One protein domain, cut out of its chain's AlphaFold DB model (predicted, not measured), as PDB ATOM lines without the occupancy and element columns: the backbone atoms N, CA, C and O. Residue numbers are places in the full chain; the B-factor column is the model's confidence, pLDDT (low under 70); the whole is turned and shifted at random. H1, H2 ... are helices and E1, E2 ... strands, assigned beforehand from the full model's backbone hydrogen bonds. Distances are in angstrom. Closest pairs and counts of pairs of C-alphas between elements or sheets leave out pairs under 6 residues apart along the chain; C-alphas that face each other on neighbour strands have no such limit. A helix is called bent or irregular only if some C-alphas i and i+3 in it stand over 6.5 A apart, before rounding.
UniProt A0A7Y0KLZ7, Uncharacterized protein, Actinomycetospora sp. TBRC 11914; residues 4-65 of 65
ATOM      1  N   SER A   4     161.137 194.919 267.805       78.94
ATOM      2  CA  SER A   4     161.293 196.128 268.625       78.94
ATOM      3  C   SER A   4     162.553 196.920 268.267       78.94
ATOM      4  O   SER A   4     162.473 198.124 268.052       78.94
ATOM      5  N   ALA A   5     163.697 196.248 268.089       80.38
ATOM      6  CA  ALA A   5     164.952 196.902 267.710       80.38
ATOM      7  C   ALA A   5     164.868 197.562 266.322       80.38
ATOM      8  O   ALA A   5     165.406 198.646 266.120       80.38
ATOM      9  N   ARG A   6     164.140 196.951 265.374       76.56
ATOM     10  CA  ARG A   6     163.909 197.541 264.043       76.56
ATOM     11  C   ARG A   6     163.020 198.783 264.093       76.56
ATOM     12  O   ARG A   6     163.300 199.738 263.378       76.56
ATOM     13  N   ARG A   7     161.982 198.790 264.936       78.75
ATOM     14  CA  ARG A   7     161.119 199.970 265.131       78.75
ATOM     15  C   ARG A   7     161.879 201.135 265.759       78.75
ATOM     16  O   ARG A   7     161.747 202.255 265.281       78.75
ATOM     17  N   VAL A   8     162.696 200.860 266.777       85.00
ATOM     18  CA  VAL A   8     163.549 201.879 267.408       85.00
ATOM     19  C   VAL A   8     164.540 202.440 266.394       85.00
ATOM     20  O   VAL A   8     164.639 203.653 266.257       85.00
ATOM     21  N   LEU A   9     165.206 201.578 265.621       80.56
ATOM     22  CA  LEU A   9     166.131 202.026 264.581       80.56
ATOM     23  C   LEU A   9     165.427 202.892 263.525       80.56
ATOM     24  O   LEU A   9     165.935 203.950 263.182       80.56
ATOM     25  N   ALA A  10     164.243 202.491 263.055       76.00
ATOM     26  CA  ALA A  10     163.466 203.290 262.109       76.00
ATOM     27  C   ALA A  10     163.101 204.669 262.686       76.00
ATOM     28  O   ALA A  10     163.259 205.675 262.000       76.00
ATOM     29  N   ALA A  11     162.680 204.735 263.953       81.56
ATOM     30  CA  ALA A  11     162.381 206.000 264.623       81.56
ATOM     31  C   ALA A  11     163.625 206.896 264.752       81.56
ATOM     32  O   ALA A  11     163.545 208.092 264.479       81.56
ATOM     33  N   VAL A  12     164.781 206.320 265.100       84.50
ATOM     34  CA  VAL A  12     166.059 207.044 265.184       84.50
ATOM     35  C   VAL A  12     166.489 207.575 263.817       84.50
ATOM     36  O   VAL A  12     166.889 208.730 263.725       84.50
ATOM     37  N   LEU A  13     166.367 206.782 262.749       81.12
ATOM     38  CA  LEU A  13     166.716 207.214 261.389       81.12
ATOM     39  C   LEU A  13     165.816 208.361 260.908       81.12
ATOM     40  O   LEU A  13     166.308 209.309 260.300       81.12
ATOM     41  N   VAL A  14     164.518 208.309 261.221       81.50
ATOM     42  CA  VAL A  14     163.575 209.393 260.905       81.50
ATOM     43  C   VAL A  14     163.909 210.654 261.702       81.50
ATOM     44  O   VAL A  14     163.988 211.736 261.125       81.50
ATOM     45  N   ALA A  15     164.155 210.526 263.008       80.12
ATOM     46  CA  ALA A  15     164.538 211.658 263.849       80.12
ATOM     47  C   ALA A  15     165.853 212.295 263.373       80.12
ATOM     48  O   ALA A  15     165.934 213.515 263.255       80.12
ATOM     49  N   ALA A  16     166.850 211.478 263.027       79.62
ATOM     50  CA  ALA A  16     168.112 211.944 262.466       79.62
ATOM     51  C   ALA A  16     167.906 212.693 261.140       79.62
ATOM     52  O   ALA A  16     168.456 213.777 260.970       79.62
ATOM     53  N   ALA A  17     167.065 212.179 260.236       76.88
ATOM     54  CA  ALA A  17     166.764 212.838 258.964       76.88
ATOM     55  C   ALA A  17     166.085 214.208 259.148       76.88
ATOM     56  O   ALA A  17     166.403 215.155 258.424       76.88
ATOM     57  N   LEU A  18     165.174 214.319 260.125       76.06
ATOM     58  CA  LEU A  18     164.476 215.567 260.446       76.06
ATOM     59  C   LEU A  18     165.394 216.596 261.109       76.06
ATOM     60  O   LEU A  18     165.356 217.770 260.745       76.06
ATOM     61  N   LEU A  19     166.228 216.163 262.057       79.06
ATOM     62  CA  LEU A  19     167.191 217.032 262.736       79.06
ATOM     63  C   LEU A  19     168.310 217.494 261.794       79.06
ATOM     64  O   LEU A  19     168.838 218.587 261.972       79.06
ATOM     65  N   TRP A  20     168.642 216.704 260.771       69.69
ATOM     66  CA  TRP A  20     169.666 217.061 259.791       69.69
ATOM     67  C   TRP A  20     169.261 218.239 258.893       69.69
ATOM     68  O   TRP A  20     170.092 219.095 258.614       69.69
ATOM     69  N   LEU A  21     167.987 218.348 258.497       67.25
ATOM     70  CA  LEU A  21     167.485 219.402 257.593       67.25
ATOM     71  C   LEU A  21     167.847 220.846 258.017       67.25
ATOM     72  O   LEU A  21     168.353 221.598 257.181       67.25
ATOM     73  N   PRO A  22     167.613 221.288 259.272       67.44
ATOM     74  CA  PRO A  22     167.987 222.635 259.700       67.44
ATOM     75  C   PRO A  22     169.497 222.805 259.923       67.44
ATOM     76  O   PRO A  22     170.018 223.874 259.612       67.44
ATOM     77  N   LEU A  23     170.207 221.779 260.418       66.69
ATOM     78  CA  LEU A  23     171.668 221.830 260.593       66.69
ATOM     79  C   LEU A  23     172.404 221.918 259.252       66.69
ATOM     80  O   LEU A  23     173.420 222.600 259.138       66.69
ATOM     81  N   ASN A  24     171.864 221.264 258.228       60.97
ATOM     82  CA  ASN A  24     172.459 221.207 256.906       60.97
ATOM     83  C   ASN A  24     172.467 222.566 256.188       60.97
ATOM     84  O   ASN A  24     173.343 222.820 255.372       60.97
ATOM     85  N   LYS A  25     171.565 223.500 256.530       57.03
ATOM     86  CA  LYS A  25     171.597 224.853 255.943       57.03
ATOM     87  C   LYS A  25     172.904 225.612 256.225       57.03
ATOM     88  O   LYS A  25     173.204 226.547 255.490       57.03
ATOM     89  N   ALA A  26     173.657 225.230 257.261       55.81
ATOM     90  CA  ALA A  26     174.960 225.814 257.587       55.81
ATOM     91  C   ALA A  26     176.126 225.200 256.786       55.81
ATOM     92  O   ALA A  26     177.207 225.780 256.737       55.81
ATOM     93  N   VAL A  27     175.920 224.038 256.162       60.06
ATOM     94  CA  VAL A  27     176.905 223.379 255.306       60.06
ATOM     95  C   VAL A  27     176.533 223.738 253.873       60.06
ATOM     96  O   VAL A  27     175.567 223.214 253.330       60.06
ATOM     97  N   GLU A  28     177.250 224.689 253.275       53.00
ATOM     98  CA  GLU A  28     177.028 225.209 251.917       53.00
ATOM     99  C   GLU A  28     177.270 224.131 250.839       53.00
ATOM    100  O   GLU A  28     178.224 224.169 250.066       53.00
ATOM    101  N   GLY A  29     176.413 223.116 250.790       62.50
ATOM    102  CA  GLY A  29     176.389 222.131 249.723       62.50
ATOM    103  C   GLY A  29     175.839 222.750 248.432       62.50
ATOM    104  O   GLY A  29     174.949 223.608 248.493       62.50
ATOM    105  N   PRO A  30     176.305 222.308 247.249       62.28
ATOM    106  CA  PRO A  30     175.729 222.714 245.973       62.28
ATOM    107  C   PRO A  30     174.203 222.561 245.980       62.28
ATOM    108  O   PRO A  30     173.662 221.497 246.296       62.28
ATOM    109  N   LYS A  31     173.497 223.644 245.640       66.25
ATOM    110  CA  LYS A  31     172.037 223.647 245.490       66.25
ATOM    111  C   LYS A  31     171.689 222.808 244.263       66.25
ATOM    112  O   LYS A  31     172.007 223.200 243.147       66.25
ATOM    113  N   LEU A  32     171.046 221.663 244.473       65.25
ATOM    114  CA  LEU A  32     170.574 220.791 243.399       65.25
ATOM    115  C   LEU A  32     169.281 221.318 242.780       65.25
ATOM    116  O   LEU A  32     169.098 221.230 241.569       65.25
ATOM    117  N   LEU A  33     168.377 221.852 243.605       67.25
ATOM    118  CA  LEU A  33     167.055 222.264 243.142       67.25
ATOM    119  C   LEU A  33     166.537 223.439 243.968       67.25
ATOM    120  O   LEU A  33     166.217 223.297 245.143       67.25
ATOM    121  N   VAL A  34     166.465 224.627 243.374       69.50
ATOM    122  CA  VAL A  34     165.942 225.819 244.054       69.50
ATOM    123  C   VAL A  34     164.418 225.812 243.947       69.50
ATOM    124  O   VAL A  34     163.873 226.001 242.866       69.50
ATOM    125  N   LEU A  35     163.730 225.581 245.067       72.06
ATOM    126  CA  LEU A  35     162.265 225.565 245.148       72.06
ATOM    127  C   LEU A  35     161.687 226.975 245.365       72.06
ATOM    128  O   LEU A  35     160.578 227.267 244.931       72.06
ATOM    129  N   SER A  36     162.427 227.863 246.037       71.25
ATOM    130  CA  SER A  36     162.090 229.283 246.209       71.25
ATOM    131  C   SER A  36     163.332 230.120 246.545       71.25
ATOM    132  O   SER A  36     164.414 229.578 246.772       71.25
ATOM    133  N   ARG A  37     163.188 231.453 246.657       68.06
ATOM    134  CA  ARG A  37     164.295 232.347 247.068       68.06
ATOM    135  C   ARG A  37     164.903 231.985 248.431       68.06
ATOM    136  O   ARG A  37     166.062 232.304 248.667       68.06
ATOM    137  N   SER A  38     164.147 231.321 249.309       70.06
ATOM    138  CA  SER A  38     164.587 230.919 250.654       70.06
ATOM    139  C   SER A  38     164.745 229.404 250.836       70.06
ATOM    140  O   SER A  38     165.205 228.964 251.892       70.06
ATOM    141  N   HIS A  39     164.367 228.601 249.835       57.56
ATOM    142  CA  HIS A  39     164.396 227.142 249.908       57.56
ATOM    143  C   HIS A  39     165.055 226.550 248.671       57.56
ATOM    144  O   HIS A  39     164.561 226.682 247.554       57.56
ATOM    145  N   ALA A  40     166.152 225.846 248.893       68.00
ATOM    146  CA  ALA A  40     166.785 225.019 247.888       68.00
ATOM    147  C   ALA A  40     167.060 223.650 248.497       68.00
ATOM    148  O   ALA A  40     167.485 223.569 249.646       68.00
ATOM    149  N   VAL A  41     166.807 222.609 247.716       67.75
ATOM    150  CA  VAL A  41     167.273 221.254 247.970       67.75
ATOM    151  C   VAL A  41     168.753 221.222 247.623       67.75
ATOM    152  O   VAL A  41     169.149 221.585 246.510       67.75
ATOM    153  N   THR A  42     169.575 220.824 248.578       73.88
ATOM    154  CA  THR A  42     171.030 220.713 248.440       73.88
ATOM    155  C   THR A  42     171.446 219.257 248.263       73.88
ATOM    156  O   THR A  42     170.688 218.338 248.578       73.88
ATOM    157  N   THR A  43     172.669 219.018 247.783       67.69
ATOM    158  CA  THR A  43     173.254 217.663 247.754       67.69
ATOM    159  C   THR A  43     173.234 216.989 249.118       67.69
ATOM    160  O   THR A  43     173.054 215.778 249.207       67.69
ATOM    161  N   ALA A  44     173.368 217.762 250.188       65.38
ATOM    162  CA  ALA A  44     173.378 217.233 251.536       65.38
ATOM    163  C   ALA A  44     171.975 216.869 252.070       65.38
ATOM    164  O   ALA A  44     171.879 216.075 253.008       65.38
ATOM    165  N   ASP A  45     170.892 217.305 251.410       69.62
ATOM    166  CA  ASP A  45     169.531 216.822 251.702       69.62
ATOM    167  C   ASP A  45     169.284 215.401 251.159       69.62
ATOM    168  O   ASP A  45     168.360 214.716 251.604       69.62
ATOM    169  N   LEU A  46     170.133 214.904 250.246       71.94
ATOM    170  CA  LEU A  46     170.048 213.526 249.744       71.94
ATOM    171  C   LEU A  46     170.249 212.495 250.861       71.94
ATOM    172  O   LEU A  46     169.640 211.427 250.818       71.94
ATOM    173  N   LEU A  47     171.043 212.811 251.890       73.94
ATOM    174  CA  LEU A  47     171.220 211.937 253.054       73.94
ATOM    175  C   LEU A  47     169.908 211.745 253.817       73.94
ATOM    176  O   LEU A  47     169.563 210.614 254.160       73.94
ATOM    177  N   SER A  48     169.137 212.816 254.013       70.00
ATOM    178  CA  SER A  48     167.812 212.727 254.630       70.00
ATOM    179  C   SER A  48     166.863 211.862 253.794       70.00
ATOM    180  O   SER A  48     166.131 211.047 254.355       70.00
ATOM    181  N   VAL A  49     166.918 211.957 252.461       75.94
ATOM    182  CA  VAL A  49     166.121 211.104 251.559       75.94
ATOM    183  C   VAL A  49     166.511 209.629 251.693       75.94
ATOM    184  O   VAL A  49     165.638 208.775 251.854       75.94
ATOM    185  N   VAL A  50     167.809 209.316 251.683       81.31
ATOM    186  CA  VAL A  50     168.304 207.936 251.841       81.31
ATOM    187  C   VAL A  50     167.876 207.354 253.190       81.31
ATOM    188  O   VAL A  50     167.386 206.226 253.240       81.31
ATOM    189  N   LEU A  51     167.984 208.125 254.274       78.75
ATOM    190  CA  LEU A  51     167.552 207.701 255.611       78.75
ATOM    191  C   LEU A  51     166.055 207.365 255.656       78.75
ATOM    192  O   LEU A  51     165.669 206.336 256.217       78.75
ATOM    193  N   VAL A  52     165.216 208.185 255.019       79.94
ATOM    194  CA  VAL A  52     163.768 207.947 254.919       79.94
ATOM    195  C   VAL A  52     163.471 206.683 254.106       79.94
ATOM    196  O   VAL A  52     162.654 205.864 254.529       79.94
ATOM    197  N   LEU A  53     164.157 206.475 252.979       82.25
ATOM    198  CA  LEU A  53     163.988 205.277 252.150       82.25
ATOM    199  C   LEU A  53     164.389 203.998 252.897       82.25
ATOM    200  O   LEU A  53     163.675 202.995 252.830       82.25
ATOM    201  N   VAL A  54     165.482 204.036 253.663       82.19
ATOM    202  CA  VAL A  54     165.906 202.914 254.514       82.19
ATOM    203  C   VAL A  54     164.868 202.635 255.603       82.19
ATOM    204  O   VAL A  54     164.510 201.475 255.826       82.19
ATOM    205  N   ALA A  55     164.332 203.673 256.251       79.19
ATOM    206  CA  ALA A  55     163.277 203.517 257.252       79.19
ATOM    207  C   ALA A  55     162.006 202.886 256.654       79.19
ATOM    208  O   ALA A  55     161.451 201.947 257.235       79.19
ATOM    209  N   LEU A  56     161.584 203.333 255.468       82.56
ATOM    210  CA  LEU A  56     160.448 202.759 254.741       82.56
ATOM    211  C   LEU A  56     160.694 201.298 254.359       82.56
ATOM    212  O   LEU A  56     159.825 200.460 254.594       82.56
ATOM    213  N   GLY A  57     161.881 200.966 253.843       82.00
ATOM    214  CA  GLY A  57     162.253 199.590 253.510       82.00
ATOM    215  C   GLY A  57     162.231 198.662 254.727       82.00
ATOM    216  O   GLY A  57     161.721 197.540 254.655       82.00
ATOM    217  N   LEU A  58     162.706 199.143 255.880       77.69
ATOM    218  CA  LEU A  58     162.644 198.398 257.140       77.69
ATOM    219  C   LEU A  58     161.197 198.161 257.594       77.69
ATOM    220  O   LEU A  58     160.864 197.037 257.979       77.69
ATOM    221  N   LEU A  59     160.331 199.175 257.511       76.44
ATOM    222  CA  LEU A  59     158.905 199.045 257.832       76.44
ATOM    223  C   LEU A  59     158.189 198.078 256.879       76.44
ATOM    224  O   LEU A  59     157.455 197.194 257.331       76.44
ATOM    225  N   TRP A  60     158.441 198.191 255.577       81.69
ATOM    226  CA  TRP A  60     157.833 197.337 254.557       81.69
ATOM    227  C   TRP A  60     158.254 195.871 254.731       81.69
ATOM    228  O   TRP A  60     157.410 194.973 254.741       81.69
ATOM    229  N   SER A  61     159.542 195.624 254.992       73.38
ATOM    230  CA  SER A  61     160.071 194.288 255.293       73.38
ATOM    231  C   SER A  61     159.444 193.672 256.548       73.38
ATOM    232  O   SER A  61     159.236 192.461 256.602       73.38
ATOM    233  N   THR A  62     159.116 194.483 257.561       61.91
ATOM    234  CA  THR A  62     158.418 193.982 258.758       61.91
ATOM    235  C   THR A  62     156.937 193.686 258.549       61.91
ATOM    236  O   THR A  62     156.373 192.951 259.352       61.91
ATOM    237  N   ARG A  63     156.307 194.249 257.510       62.69
ATOM    238  CA  ARG A  63     154.886 194.033 257.200       62.69
ATOM    239  C   ARG A  63     154.649 192.797 256.324       62.69
ATOM    240  O   ARG A  63     153.572 192.225 256.390       62.69
ATOM    241  N   HIS A  64     155.651 192.387 255.544       58.91
ATOM    242  CA  HIS A  64     155.605 191.215 254.655       58.91
ATOM    243  C   HIS A  64     156.308 189.956 255.217       58.91
ATOM    244  O   HIS A  64     156.567 189.019 254.466       58.91
ATOM    245  N   ARG A  65     156.628 189.925 256.519       50.31
ATOM    246  CA  ARG A  65     157.147 188.753 257.252       50.31
ATOM    247  C   ARG A  65     156.256 188.414 258.437       50.31
ATOM    248  O   ARG A  65     155.985 187.213 258.610       50.31
TER     249      ARG A  65
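What this domain is: This is residues 4 to 65 of the 65 residues of an uncharacterized protein of Actinomycetospora sp. TBRC 11914 (UniProt A0A7Y0KLZ7). Two long helices, H1 and H2, lie side by side and run opposite ways, making a rod, and the small strand hairpin of E1 and E2 forms a head at one end of it. The chain runs along H1 to that end, through the hairpin, and folds back along H2. The printed part has 62 residues with two named helices and two named strands, in the order H1, E1, E2, H2; the sheet's order is E1 - E2, antiparallel, and the class is mostly helix. The whole is loose, with a radius of gyration of the C-alphas of 14.0 A, and the C-alphas span 44 by 18 by 15 A.

How they stand to each other: Begin with the two helices, H1, residues 4 to 24, and H2, residues 45 to 63. They touch, with 25 pairs of C-alphas within 8 A; look at the closest, the C-alphas of Ala 17 and Ser 48, 4.5 A apart. Their lines stand at a shallow tilt of 16 degrees, and they run opposite ways. Next find E1, residues 31 to 36, and E2, residues 39 to 42, a hairpin of antiparallel strands with 165 degrees between their directions. Across it, N 35 and O 39 are 2.8 A apart and N 41 and O 33 are 2.7 A apart, both within hydrogen-bond range. H1 and E2 are apart, as are E1 and H2. In H2 every O i to N i+4 pair is within hydrogen-bond range, and in H1 14 of 17 are.

Where its parts are: Find C-alpha 4 at (161.293, 196.128, 268.625); from there H1 runs 29.8 A to C-alpha 24 at (172.459, 221.207, 256.906). It is neither bent nor irregular, but only just: C-alphas 19 and 22 are 6.4 A apart. Go on to Lys 31, where E1 begins, and follow it 11.5 A to Ser 36. E2 then runs 9.4 A from His 39 to Thr 42. H2 begins at Asp 45 and runs 27.6 A to C-alpha 63 at (154.886, 194.033, 257.200).

The domain as a whole: The two C-alphas farthest apart are those of Arg 37 and Arg 65, at 45.3 A, while the first and last printed C-alphas, of Ser 4 and Arg 65, are 14.2 A apart. The printed part has no cut, and Arg 65 is the chain's last residue. The link from H1 to E1 is short, with 6 residues; those from E1 to E2 and from E2 to H2 are tight, with 2 residues each. Look in the B-factor column for the model's confidence: the mean pLDDT of the printed part is 72.0, and 26 residues are under 70, among them residues 20 to 34 and 62 to 65.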